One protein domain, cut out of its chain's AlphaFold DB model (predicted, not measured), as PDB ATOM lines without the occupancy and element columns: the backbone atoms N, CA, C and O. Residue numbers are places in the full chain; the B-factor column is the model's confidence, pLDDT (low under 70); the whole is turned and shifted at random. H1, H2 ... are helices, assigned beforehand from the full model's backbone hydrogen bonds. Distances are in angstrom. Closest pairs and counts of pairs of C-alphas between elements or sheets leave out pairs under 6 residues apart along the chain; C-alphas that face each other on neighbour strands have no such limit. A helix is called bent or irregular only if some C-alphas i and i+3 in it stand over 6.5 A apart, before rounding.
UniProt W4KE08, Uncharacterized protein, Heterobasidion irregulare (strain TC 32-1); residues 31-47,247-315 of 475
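AT A GLANCE: This is residues 31 to 47 and 247 to 315 of the 475 residues of an uncharacterized protein of Heterobasidion irregulare (strain TC 32-1) (UniProt W4KE08). A long helical hairpin, H2 and H3, opens like a narrow V from the tight turn at residues 276 and 277, with H1 packed along the side of H2 away from H3 and the short H4 set crosswise at the open end. The turn, with residues 274 to 279, sticks out at the other end, beyond the reach of H1. You have 86 printed residues with four named helices, in the order H1, H2, H3, H4, and no named strand; the class is all helix. The whole is loose, with a radius of gyration of the C-alphas of 15.5 A, and flat, spanning 44 by 33 by 15 A.

IN THESE COORDINATES: Find C-alpha 248 at (5.339, -9.610, 26.857); from there H2, the longest helix, residues 248 to 275, runs 40.4 A to C-alpha 275 at (4.541, -17.007, -12.879), with z falling. H3, residues 278 to 300, then climbs in z over 32.5 A. Go back to the first printed residue for H1, residues 31 to 47, which is 22.8 A long. H1 has a kink of 26 degrees near residue 38; it is neither bent nor irregular, but only just: C-alphas 36 and 39 are 6.3 A apart. H4, residues 308 to 315, is 10.7 A long and ends at C-alpha 315 at (-3.661, 0.599, 24.971).

HOW THE PARTS SIT: Start from H2. It touches H3 with residues 265 to 273 alone, and H3 touches it with residues 280 to 288 alone. Look at the C-alphas of Leu 272 and Phe 281, the closest of this hairpin, 5.8 A apart; the two helices run opposite ways at a shallow tilt of 17 degrees. H1 touches H2, closest at the C-alphas of Leu 35 and Leu 260, 6.5 A apart, opposite ways at a shallow tilt of 10 degrees. H1 is apart from H3 and from H4. At residues 296 to 300 alone, H3 touches H4, closest at the C-alphas of Ala 299 and Thr 310, 4.9 A apart, at a steep tilt of 57 degrees. H2 and H4 are close but not clearly touching: the closest C-alphas, of Val 251 and Thr 308, are 5.9 A apart. The helix packing is only just mostly aligned, with 2 of 3 touching pairs at a shallow tilt. In H2, H3 and H4 every O i to N i+4 pair is within hydrogen-bond range; in H1, 11 of 13 are.

THE WHOLE: The two C-alphas farthest apart, of Val 47 and Pro 277, are 44.3 A from each other. Residues 48 to 246 are not printed, and C-alphas 47 and 247 are 11.9 A apart across this cut. Of the links printed whole, H2 to H3 is tight and H3 to H4, seven residues, is short. In the B-factor column the mean pLDDT of the printed part is 87.0; residue 305 is under 70.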
ATOM      1  N   LEU A  31      12.526 -18.423   5.294       85.50
ATOM      2  CA  LEU A  31      11.229 -18.297   5.967       85.50
ATOM      3  C   LEU A  31      10.702 -19.638   6.475       85.50
ATOM      4  O   LEU A  31      10.147 -19.688   7.567       85.50
ATOM      5  N   PHE A  32      10.895 -20.722   5.723       85.81
ATOM      6  CA  PHE A  32      10.502 -22.060   6.152       85.81
ATOM      7  C   PHE A  32      11.267 -22.483   7.413       85.81
ATOM      8  O   PHE A  32      10.656 -22.903   8.390       85.81
ATOM      9  N   ILE A  33      12.590 -22.294   7.436       91.12
ATOM     10  CA  ILE A  33      13.416 -22.566   8.622       91.12
ATOM     11  C   ILE A  33      12.993 -21.671   9.794       91.12
ATOM     12  O   ILE A  33      12.901 -22.142  10.926       91.12
ATOM     13  N   ALA A  34      12.698 -20.395   9.548       86.81
ATOM     14  CA  ALA A  34      12.239 -19.492  10.596       86.81
ATOM     15  C   ALA A  34      10.874 -19.926  11.169       86.81
ATOM     16  O   ALA A  34      10.701 -19.995  12.383       86.81
ATOM     17  N   LEU A  35       9.910 -20.270  10.317       85.75
ATOM     18  CA  LEU A  35       8.556 -20.618  10.747       85.75
ATOM     19  C   LEU A  35       8.490 -21.998  11.417       85.75
ATOM     20  O   LEU A  35       7.845 -22.139  12.452       85.75
ATOM     21  N   TYR A  36       9.153 -23.006  10.846       87.06
ATOM     22  CA  TYR A  36       9.070 -24.397  11.311       87.06
ATOM     23  C   TYR A  36      10.217 -24.816  12.232       87.06
ATOM     24  O   TYR A  36      10.084 -25.802  12.948       87.06
ATOM     25  N   GLY A  37      11.336 -24.094  12.231       89.38
ATOM     26  CA  GLY A  37      12.459 -24.332  13.135       89.38
ATOM     27  C   GLY A  37      12.487 -23.315  14.269       89.38
ATOM     28  O   GLY A  37      12.332 -23.668  15.435       89.38
ATOM     29  N   LEU A  38      12.651 -22.036  13.932       88.50
ATOM     30  CA  LEU A  38      12.917 -20.993  14.926       88.50
ATOM     31  C   LEU A  38      11.719 -20.738  15.858       88.50
ATOM     32  O   LEU A  38      11.901 -20.722  17.073       88.50
ATOM     33  N   VAL A  39      10.500 -20.578  15.327       84.88
ATOM     34  CA  VAL A  39       9.292 -20.334  16.146       84.88
ATOM     35  C   VAL A  39       9.013 -21.452  17.162       84.88
ATOM     36  O   VAL A  39       8.850 -21.123  18.339       84.88
ATOM     37  N   PRO A  40       8.957 -22.750  16.794       85.38
ATOM     38  CA  PRO A  40       8.699 -23.799  17.779       85.38
ATOM     39  C   PRO A  40       9.846 -23.953  18.779       85.38
ATOM     40  O   PRO A  40       9.577 -24.181  19.956       85.38
ATOM     41  N   VAL A  41      11.105 -23.762  18.367       90.69
ATOM     42  CA  VAL A  41      12.244 -23.763  19.299       90.69
ATOM     43  C   VAL A  41      12.122 -22.620  20.308       90.69
ATOM     44  O   VAL A  41      12.259 -22.857  21.503       90.69
ATOM     45  N   LEU A  42      11.787 -21.404  19.868       88.69
ATOM     46  CA  LEU A  42      11.514 -20.270  20.760       88.69
ATOM     47  C   LEU A  42      10.330 -20.541  21.695       88.69
ATOM     48  O   LEU A  42      10.401 -20.208  22.874       88.69
ATOM     49  N   ALA A  43       9.261 -21.166  21.196       86.00
ATOM     50  CA  ALA A  43       8.106 -21.539  22.009       86.00
ATOM     51  C   ALA A  43       8.485 -22.559  23.096       86.00
ATOM     52  O   ALA A  43       8.116 -22.389  24.257       86.00
ATOM     53  N   LEU A  44       9.265 -23.586  22.743       89.69
ATOM     54  CA  LEU A  44       9.764 -24.588  23.685       89.69
ATOM     55  C   LEU A  44      10.725 -23.978  24.705       89.69
ATOM     56  O   LEU A  44      10.591 -24.251  25.896       89.69
ATOM     57  N   LEU A  45      11.645 -23.113  24.268       91.25
ATOM     58  CA  LEU A  45      12.532 -22.369  25.162       91.25
ATOM     59  C   LEU A  45      11.738 -21.481  26.115       91.25
ATOM     60  O   LEU A  45      12.065 -21.425  27.292       91.25
ATOM     61  N   PHE A  46      10.670 -20.835  25.647       88.25
ATOM     62  CA  PHE A  46       9.807 -20.016  26.491       88.25
ATOM     63  C   PHE A  46       9.065 -20.850  27.544       88.25
ATOM     64  O   PHE A  46       9.047 -20.488  28.721       88.25
ATOM     65  N   VAL A  47       8.492 -21.993  27.152       85.75
ATOM     66  CA  VAL A  47       7.831 -22.921  28.084       85.75
ATOM     67  C   VAL A  47       8.834 -23.492  29.089       85.75
ATOM     68  O   VAL A  47       8.560 -23.506  30.290       85.75
ATOM     69  N   PRO A 247       2.010 -12.223  29.158       85.56
ATOM     70  CA  PRO A 247       3.432 -11.930  29.274       85.56
ATOM     71  C   PRO A 247       3.976 -11.353  27.959       85.56
ATOM     72  O   PRO A 247       3.666 -11.848  26.877       85.56
ATOM     73  N   MET A 248       4.825 -10.322  28.042       82.75
ATOM     74  CA  MET A 248       5.339  -9.610  26.857       82.75
ATOM     75  C   MET A 248       6.037 -10.540  25.859       82.75
ATOM     76  O   MET A 248       5.930 -10.344  24.654       82.75
ATOM     77  N   ALA A 249       6.694 -11.597  26.338       85.00
ATOM     78  CA  ALA A 249       7.314 -12.604  25.483       85.00
ATOM     79  C   ALA A 249       6.297 -13.370  24.614       85.00
ATOM     80  O   ALA A 249       6.584 -13.656  23.455       85.00
ATOM     81  N   GLU A 250       5.095 -13.652  25.127       85.81
ATOM     82  CA  GLU A 250       4.020 -14.277  24.344       85.81
ATOM     83  C   GLU A 250       3.508 -13.320  23.263       85.81
ATOM     84  O   GLU A 250       3.289 -13.728  22.123       85.81
ATOM     85  N   VAL A 251       3.412 -12.024  23.587       85.81
ATOM     86  CA  VAL A 251       3.094 -10.974  22.608       85.81
ATOM     87  C   VAL A 251       4.153 -10.931  21.502       85.81
ATOM     88  O   VAL A 251       3.801 -10.925  20.322       85.81
ATOM     89  N   VAL A 252       5.440 -10.959  21.857       87.06
ATOM     90  CA  VAL A 252       6.553 -10.966  20.893       87.06
ATOM     91  C   VAL A 252       6.532 -12.224  20.022       87.06
ATOM     92  O   VAL A 252       6.642 -12.123  18.805       87.06
ATOM     93  N   LEU A 253       6.322 -13.408  20.601       87.38
ATOM     94  CA  LEU A 253       6.264 -14.657  19.838       87.38
ATOM     95  C   LEU A 253       5.077 -14.669  18.866       87.38
ATOM     96  O   LEU A 253       5.222 -15.048  17.704       87.38
ATOM     97  N   HIS A 254       3.904 -14.223  19.325       84.75
ATOM     98  CA  HIS A 254       2.701 -14.181  18.499       84.75
ATOM     99  C   HIS A 254       2.830 -13.165  17.358       84.75
ATOM    100  O   HIS A 254       2.452 -13.454  16.223       84.75
ATOM    101  N   THR A 255       3.396 -11.988  17.635       86.81
ATOM    102  CA  THR A 255       3.655 -10.967  16.606       86.81
ATOM    103  C   THR A 255       4.698 -11.434  15.595       86.81
ATOM    104  O   THR A 255       4.475 -11.277  14.398       86.81
ATOM    105  N   LEU A 256       5.777 -12.084  16.043       87.25
ATOM    106  CA  LEU A 256       6.794 -12.672  15.167       87.25
ATOM    107  C   LEU A 256       6.199 -13.758  14.262       87.25
ATOM    108  O   LEU A 256       6.476 -13.778  13.066       87.25
ATOM    109  N   PHE A 257       5.333 -14.622  14.795       88.75
ATOM    110  CA  PHE A 257       4.632 -15.639  14.009       88.75
ATOM    111  C   PHE A 257       3.767 -15.027  12.898       88.75
ATOM    112  O   PHE A 257       3.888 -15.423  11.738       88.75
ATOM    113  N   HIS A 258       2.941 -14.022  13.218       88.31
ATOM    114  CA  HIS A 258       2.140 -13.321  12.205       88.31
ATOM    115  C   HIS A 258       3.009 -12.576  11.192       88.31
ATOM    116  O   HIS A 258       2.705 -12.604  10.004       88.31
ATOM    117  N   ALA A 259       4.116 -11.968  11.627       88.12
ATOM    118  CA  ALA A 259       5.061 -11.311  10.729       88.12
ATOM    119  C   ALA A 259       5.682 -12.300   9.727       88.12
ATOM    120  O   ALA A 259       5.778 -11.987   8.542       88.12
ATOM    121  N   LEU A 260       6.041 -13.513  10.169       88.19
ATOM    122  CA  LEU A 260       6.559 -14.564   9.287       88.19
ATOM    123  C   LEU A 260       5.500 -15.077   8.304       88.19
ATOM    124  O   LEU A 260       5.811 -15.257   7.128       88.19
ATOM    125  N   ILE A 261       4.252 -15.273   8.747       89.06
ATOM    126  CA  ILE A 261       3.143 -15.643   7.849       89.06
ATOM    127  C   ILE A 261       2.910 -14.549   6.810       89.06
ATOM    128  O   ILE A 261       2.771 -14.849   5.627       89.06
ATOM    129  N   LEU A 262       2.885 -13.284   7.229       91.00
ATOM    130  CA  LEU A 262       2.695 -12.148   6.335       91.00
ATOM    131  C   LEU A 262       3.835 -12.051   5.316       91.00
ATOM    132  O   LEU A 262       3.570 -11.893   4.127       91.00
ATOM    133  N   ALA A 263       5.086 -12.225   5.747       88.25
ATOM    134  CA  ALA A 263       6.237 -12.280   4.851       88.25
ATOM    135  C   ALA A 263       6.120 -13.433   3.842       88.25
ATOM    136  O   ALA A 263       6.391 -13.240   2.656       88.25
ATOM    137  N   LEU A 264       5.659 -14.609   4.280       87.94
ATOM    138  CA  LEU A 264       5.426 -15.759   3.406       87.94
ATOM    139  C   LEU A 264       4.319 -15.469   2.390       87.94
ATOM    140  O   LEU A 264       4.501 -15.761   1.210       87.94
ATOM    141  N   CYS A 265       3.223 -14.834   2.813       91.56
ATOM    142  CA  CYS A 265       2.181 -14.351   1.910       91.56
ATOM    143  C   CYS A 265       2.740 -13.349   0.892       91.56
ATOM    144  O   CYS A 265       2.457 -13.471  -0.290       91.56
ATOM    145  N   ILE A 266       3.567 -12.382   1.296       91.00
ATOM    146  CA  ILE A 266       4.161 -11.418   0.355       91.00
ATOM    147  C   ILE A 266       5.061 -12.129  -0.661       91.00
ATOM    148  O   ILE A 266       4.955 -11.862  -1.859       91.00
ATOM    149  N   LEU A 267       5.918 -13.055  -0.219       89.06
ATOM    150  CA  LEU A 267       6.762 -13.822  -1.138       89.06
ATOM    151  C   LEU A 267       5.934 -14.697  -2.081       89.06
ATOM    152  O   LEU A 267       6.287 -14.819  -3.253       89.06
ATOM    153  N   SER A 268       4.835 -15.287  -1.601       88.06
ATOM    154  CA  SER A 268       3.943 -16.051  -2.467       88.06
ATOM    155  C   SER A 268       3.225 -15.146  -3.463       88.06
ATOM    156  O   SER A 268       3.132 -15.538  -4.619       88.06
ATOM    157  N   LEU A 269       2.811 -13.927  -3.085       89.19
ATOM    158  CA  LEU A 269       2.285 -12.925  -4.023       89.19
ATOM    159  C   LEU A 269       3.309 -12.565  -5.101       89.19
ATOM    160  O   LEU A 269       2.947 -12.546  -6.273       89.19
ATOM    161  N   PHE A 270       4.566 -12.314  -4.726       91.31
ATOM    162  CA  PHE A 270       5.643 -12.033  -5.680       91.31
ATOM    163  C   PHE A 270       5.859 -13.203  -6.645       91.31
ATOM    164  O   PHE A 270       5.882 -13.020  -7.858       91.31
ATOM    165  N   ALA A 271       5.931 -14.426  -6.120       87.25
ATOM    166  CA  ALA A 271       6.085 -15.616  -6.950       87.25
ATOM    167  C   ALA A 271       4.881 -15.843  -7.884       87.25
ATOM    168  O   ALA A 271       5.062 -16.289  -9.020       87.25
ATOM    169  N   LEU A 272       3.660 -15.543  -7.423       87.50
ATOM    170  CA  LEU A 272       2.438 -15.638  -8.227       87.50
ATOM    171  C   LEU A 272       2.398 -14.556  -9.306       87.50
ATOM    172  O   LEU A 272       1.976 -14.837 -10.422       87.50
ATOM    173  N   TRP A 273       2.855 -13.346  -8.992       91.75
ATOM    174  CA  TRP A 273       2.933 -12.243  -9.943       91.75
ATOM    175  C   TRP A 273       3.836 -12.580 -11.134       91.75
ATOM    176  O   TRP A 273       3.457 -12.336 -12.277       91.75
ATOM    177  N   ASP A 274       4.982 -13.210 -10.872       91.19
ATOM    178  CA  ASP A 274       5.958 -13.541 -11.914       91.19
ATOM    179  C   ASP A 274       5.555 -14.751 -12.774       91.19
ATOM    180  O   ASP A 274       6.008 -14.873 -13.914       91.19
ATOM    181  N   ARG A 275       4.755 -15.689 -12.242       87.25
ATOM    182  CA  ARG A 275       4.541 -17.007 -12.879       87.25
ATOM    183  C   ARG A 275       3.095 -17.369 -13.194       87.25
ATOM    184  O   ARG A 275       2.876 -18.273 -13.997       87.25
ATOM    185  N   ALA A 276       2.118 -16.748 -12.547       86.00
ATOM    186  CA  ALA A 276       0.733 -17.203 -12.572       86.00
ATOM    187  C   ALA A 276      -0.180 -16.233 -13.343       86.00
ATOM    188  O   ALA A 276       0.144 -15.057 -13.519       86.00
ATOM    189  N   PRO A 277      -1.361 -16.686 -13.804       90.31
ATOM    190  CA  PRO A 277      -2.343 -15.791 -14.405       90.31
ATOM    191  C   PRO A 277      -2.793 -14.722 -13.399       90.31
ATOM    192  O   PRO A 277      -3.098 -15.033 -12.243       90.31
ATOM    193  N   LYS A 278      -2.921 -13.471 -13.871       91.25
ATOM    194  CA  LYS A 278      -3.283 -12.282 -13.068       91.25
ATOM    195  C   LYS A 278      -4.525 -12.480 -12.185       91.25
ATOM    196  O   LYS A 278      -4.611 -11.897 -11.109       91.25
ATOM    197  N   ALA A 279      -5.461 -13.330 -12.608       92.12
ATOM    198  CA  ALA A 279      -6.644 -13.681 -11.826       92.12
ATOM    199  C   ALA A 279      -6.298 -14.378 -10.496       92.12
ATOM    200  O   ALA A 279      -6.829 -14.003  -9.456       92.12
ATOM    201  N   THR A 280      -5.377 -15.348 -10.499       87.44
ATOM    202  CA  THR A 280      -4.973 -16.064  -9.272       87.44
ATOM    203  C   THR A 280      -4.249 -15.149  -8.290       87.44
ATOM    204  O   THR A 280      -4.506 -15.216  -7.091       87.44
ATOM    205  N   PHE A 281      -3.426 -14.232  -8.807       89.94
ATOM    206  CA  PHE A 281      -2.814 -13.159  -8.027       89.94
ATOM    207  C   PHE A 281      -3.869 -12.281  -7.347       89.94
ATOM    208  O   PHE A 281      -3.816 -12.098  -6.133       89.94
ATOM    209  N   ALA A 282      -4.858 -11.795  -8.104       92.38
ATOM    210  CA  ALA A 282      -5.909 -10.940  -7.562       92.38
ATOM    211  C   ALA A 282      -6.747 -11.657  -6.491       92.38
ATOM    212  O   ALA A 282      -7.015 -11.080  -5.439       92.38
ATOM    213  N   VAL A 283      -7.117 -12.922  -6.723       92.69
ATOM    214  CA  VAL A 283      -7.874 -13.731  -5.752       92.69
ATOM    215  C   VAL A 283      -7.064 -13.956  -4.476       92.69
ATOM    216  O   VAL A 283      -7.593 -13.771  -3.382       92.69
ATOM    217  N   PHE A 284      -5.780 -14.305  -4.593       90.25
ATOM    218  CA  PHE A 284      -4.924 -14.525  -3.428       90.25
ATOM    219  C   PHE A 284      -4.698 -13.230  -2.635       90.25
ATOM    220  O   PHE A 284      -4.839 -13.227  -1.414       90.25
ATOM    221  N   LEU A 285      -4.440 -12.108  -3.317       93.12
ATOM    222  CA  LEU A 285      -4.327 -10.790  -2.692       93.12
ATOM    223  C   LEU A 285      -5.620 -10.412  -1.955       93.12
ATOM    224  O   LEU A 285      -5.573 -10.093  -0.769       93.12
ATOM    225  N   ALA A 286      -6.773 -10.504  -2.621       95.88
ATOM    226  CA  ALA A 286      -8.065 -10.191  -2.016       95.88
ATOM    227  C   ALA A 286      -8.333 -11.056  -0.775       95.88
ATOM    228  O   ALA A 286      -8.763 -10.539   0.256       95.88
ATOM    229  N   TRP A 287      -8.011 -12.350  -0.843       93.12
ATOM    230  CA  TRP A 287      -8.130 -13.265   0.289       93.12
ATOM    231  C   TRP A 287      -7.225 -12.867   1.458       93.12
ATOM    232  O   TRP A 287      -7.691 -12.778   2.591       93.12
ATOM    233  N   THR A 288      -5.948 -12.564   1.198       92.38
ATOM    234  CA  THR A 288      -5.021 -12.122   2.254       92.38
ATOM    235  C   THR A 288      -5.497 -10.832   2.923       92.38
ATOM    236  O   THR A 288      -5.554 -10.779   4.152       92.38
ATOM    237  N   ILE A 289      -5.926  -9.832   2.145       95.31
ATOM    238  CA  ILE A 289      -6.486  -8.581   2.673       95.31
ATOM    239  C   ILE A 289      -7.723  -8.874   3.528       95.31
ATOM    240  O   ILE A 289      -7.811  -8.378   4.649       95.31
ATOM    241  N   ALA A 290      -8.651  -9.705   3.044       94.69
ATOM    242  CA  ALA A 290      -9.866 -10.056   3.775       94.69
ATOM    243  C   ALA A 290      -9.562 -10.761   5.106       94.69
ATOM    244  O   ALA A 290     -10.142 -10.406   6.132       94.69
ATOM    245  N   CYS A 291      -8.622 -11.712   5.125       90.12
ATOM    246  CA  CYS A 291      -8.211 -12.396   6.352       90.12
ATOM    247  C   CYS A 291      -7.621 -11.427   7.386       90.12
ATOM    248  O   CYS A 291      -8.020 -11.462   8.550       90.12
ATOM    249  N   TYR A 292      -6.708 -10.539   6.981       91.75
ATOM    250  CA  TYR A 292      -6.113  -9.573   7.908       91.75
ATOM    251  C   TYR A 292      -7.110  -8.495   8.348       91.75
ATOM    252  O   TYR A 292      -7.128  -8.135   9.524       91.75
ATOM    253  N   ALA A 293      -7.995  -8.040   7.460       93.56
ATOM    254  CA  ALA A 293      -9.083  -7.135   7.818       93.56
ATOM    255  C   ALA A 293     -10.031  -7.776   8.845       93.56
ATOM    256  O   ALA A 293     -10.402  -7.123   9.818       93.56
ATOM    257  N   LEU A 294     -10.364  -9.064   8.688       90.56
ATOM    258  CA  LEU A 294     -11.169  -9.810   9.656       90.56
ATOM    259  C   LEU A 294     -10.470  -9.880  11.020       90.56
ATOM    260  O   LEU A 294     -11.118  -9.652  12.037       90.56
ATOM    261  N   LEU A 295      -9.160 -10.149  11.058       86.44
ATOM    262  CA  LEU A 295      -8.383 -10.173  12.305       86.44
ATOM    263  C   LEU A 295      -8.370  -8.809  13.003       86.44
ATOM    264  O   LEU A 295      -8.564  -8.745  14.217       86.44
ATOM    265  N   VAL A 296      -8.187  -7.723  12.248       87.62
ATOM    266  CA  VAL A 296      -8.247  -6.353  12.780       87.62
ATOM    267  C   VAL A 296      -9.652  -6.032  13.282       87.62
ATOM    268  O   VAL A 296      -9.796  -5.478  14.367       87.62
ATOM    269  N   TRP A 297     -10.696  -6.427  12.553       92.19
ATOM    270  CA  TRP A 297     -12.084  -6.223  12.963       92.19
ATOM    271  C   TRP A 297     -12.452  -7.027  14.221       92.19
ATOM    272  O   TRP A 297     -13.049  -6.490  15.155       92.19
ATOM    273  N   LEU A 298     -12.032  -8.291  14.312       83.19
ATOM    274  CA  LEU A 298     -12.147  -9.124  15.515       83.19
ATOM    275  C   LEU A 298     -11.431  -8.469  16.705       83.19
ATOM    276  O   LEU A 298     -12.007  -8.323  17.786       83.19
ATOM    277  N   ALA A 299     -10.214  -7.968  16.485       83.31
ATOM    278  CA  ALA A 299      -9.472  -7.238  17.502       83.31
ATOM    279  C   ALA A 299     -10.168  -5.920  17.903       83.31
ATOM    280  O   ALA A 299     -10.196  -5.572  19.081       83.31
ATOM    281  N   TRP A 300     -10.811  -5.225  16.965       87.25
ATOM    282  CA  TRP A 300     -11.586  -4.014  17.241       87.25
ATOM    283  C   TRP A 300     -12.845  -4.294  18.070       87.25
ATOM    284  O   TRP A 300     -13.214  -3.517  18.947       87.25
ATOM    285  N   THR A 301     -13.496  -5.434  17.829       86.94
ATOM    286  CA  THR A 301     -14.685  -5.869  18.583       86.94
ATOM    287  C   THR A 301     -14.353  -6.478  19.951       86.94
ATOM    288  O   THR A 301     -15.259  -6.891  20.679       86.94
ATOM    289  N   GLY A 302     -13.070  -6.542  20.329       75.62
ATOM    290  CA  GLY A 302     -12.637  -7.083  21.617       75.62
ATOM    291  C   GLY A 302     -12.827  -8.598  21.741       75.62
ATOM    292  O   GLY A 302     -12.942  -9.119  22.856       75.62
ATOM    293  N   ARG A 303     -12.913  -9.323  20.616       78.69
ATOM    294  CA  ARG A 303     -13.068 -10.782  20.591       78.69
ATOM    295  C   ARG A 303     -11.942 -11.426  19.776       78.69
ATOM    296  O   ARG A 303     -11.795 -11.100  18.606       78.69
ATOM    297  N   PRO A 304     -11.204 -12.403  20.329       73.38
ATOM    298  CA  PRO A 304     -11.284 -12.937  21.692       73.38
ATOM    299  C   PRO A 304     -10.656 -11.994  22.735       73.38
ATOM    300  O   PRO A 304      -9.652 -11.349  22.457       73.38
ATOM    301  N   ARG A 305     -11.217 -11.959  23.958       69.12
ATOM    302  CA  ARG A 305     -10.763 -11.083  25.066       69.12
ATOM    303  C   ARG A 305      -9.305 -11.305  25.488       69.12
ATOM    304  O   ARG A 305      -8.698 -10.412  26.062       69.12
ATOM    305  N   ASN A 306      -8.755 -12.478  25.177       74.31
ATOM    306  CA  ASN A 306      -7.385 -12.860  25.516       74.31
ATOM    307  C   ASN A 306      -6.405 -12.617  24.352       74.31
ATOM    308  O   ASN A 306      -5.298 -13.145  24.366       74.31
ATOM    309  N   SER A 307      -6.808 -11.887  23.305       75.19
ATOM    310  CA  SER A 307      -5.936 -11.609  22.163       75.19
ATOM    311  C   SER A 307      -4.906 -10.529  22.501       75.19
ATOM    312  O   SER A 307      -5.202  -9.510  23.125       75.19
ATOM    313  N   THR A 308      -3.674 -10.703  22.039       80.81
ATOM    314  CA  THR A 308      -2.613  -9.700  22.207       80.81
ATOM    315  C   THR A 308      -2.934  -8.413  21.440       80.81
ATOM    316  O   THR A 308      -2.703  -7.316  21.948       80.81
ATOM    317  N   LEU A 309      -3.562  -8.534  20.264       79.00
ATOM    318  CA  LEU A 309      -4.009  -7.391  19.462       79.00
ATOM    319  C   LEU A 309      -5.090  -6.573  20.167       79.00
ATOM    320  O   LEU A 309      -5.060  -5.350  20.082       79.00
ATOM    321  N   THR A 310      -6.014  -7.212  20.894       81.69
ATOM    322  CA  THR A 310      -7.045  -6.476  21.645       81.69
ATOM    323  C   THR A 310      -6.418  -5.652  22.765       81.69
ATOM    324  O   THR A 310      -6.792  -4.500  22.954       81.69
ATOM    325  N   VAL A 311      -5.413  -6.197  23.464       79.06
ATOM    326  CA  VAL A 311      -4.695  -5.472  24.525       79.06
ATOM    327  C   VAL A 311      -3.918  -4.287  23.950       79.06
ATOM    328  O   VAL A 311      -3.977  -3.190  24.504       79.06
ATOM    329  N   LEU A 312      -3.229  -4.476  22.819       79.69
ATOM    330  CA  LEU A 312      -2.517  -3.389  22.144       79.69
ATOM    331  C   LEU A 312      -3.475  -2.312  21.633       79.69
ATOM    332  O   LEU A 312      -3.207  -1.137  21.854       79.69
ATOM    333  N   LEU A 313      -4.601  -2.684  21.019       82.81
ATOM    334  CA  LEU A 313      -5.598  -1.722  20.542       82.81
ATOM    335  C   LEU A 313      -6.221  -0.926  21.686       82.81
ATOM    336  O   LEU A 313      -6.334   0.286  21.564       82.81
ATOM    337  N   ILE A 314      -6.570  -1.564  22.806       79.44
ATOM    338  CA  ILE A 314      -7.084  -0.859  23.993       79.44
ATOM    339  C   ILE A 314      -6.038   0.130  24.526       79.44
ATOM    340  O   ILE A 314      -6.371   1.259  24.886       79.44
ATOM    341  N   ARG A 315      -4.760  -0.266  24.528       79.00
ATOM    342  CA  ARG A 315      -3.661   0.599  24.971       79.00
ATOM    343  C   ARG A 315      -3.424   1.771  24.016       79.00
ATOM    344  O   ARG A 315      -3.246   2.892  24.477       79.00
TER     345      ARG A 315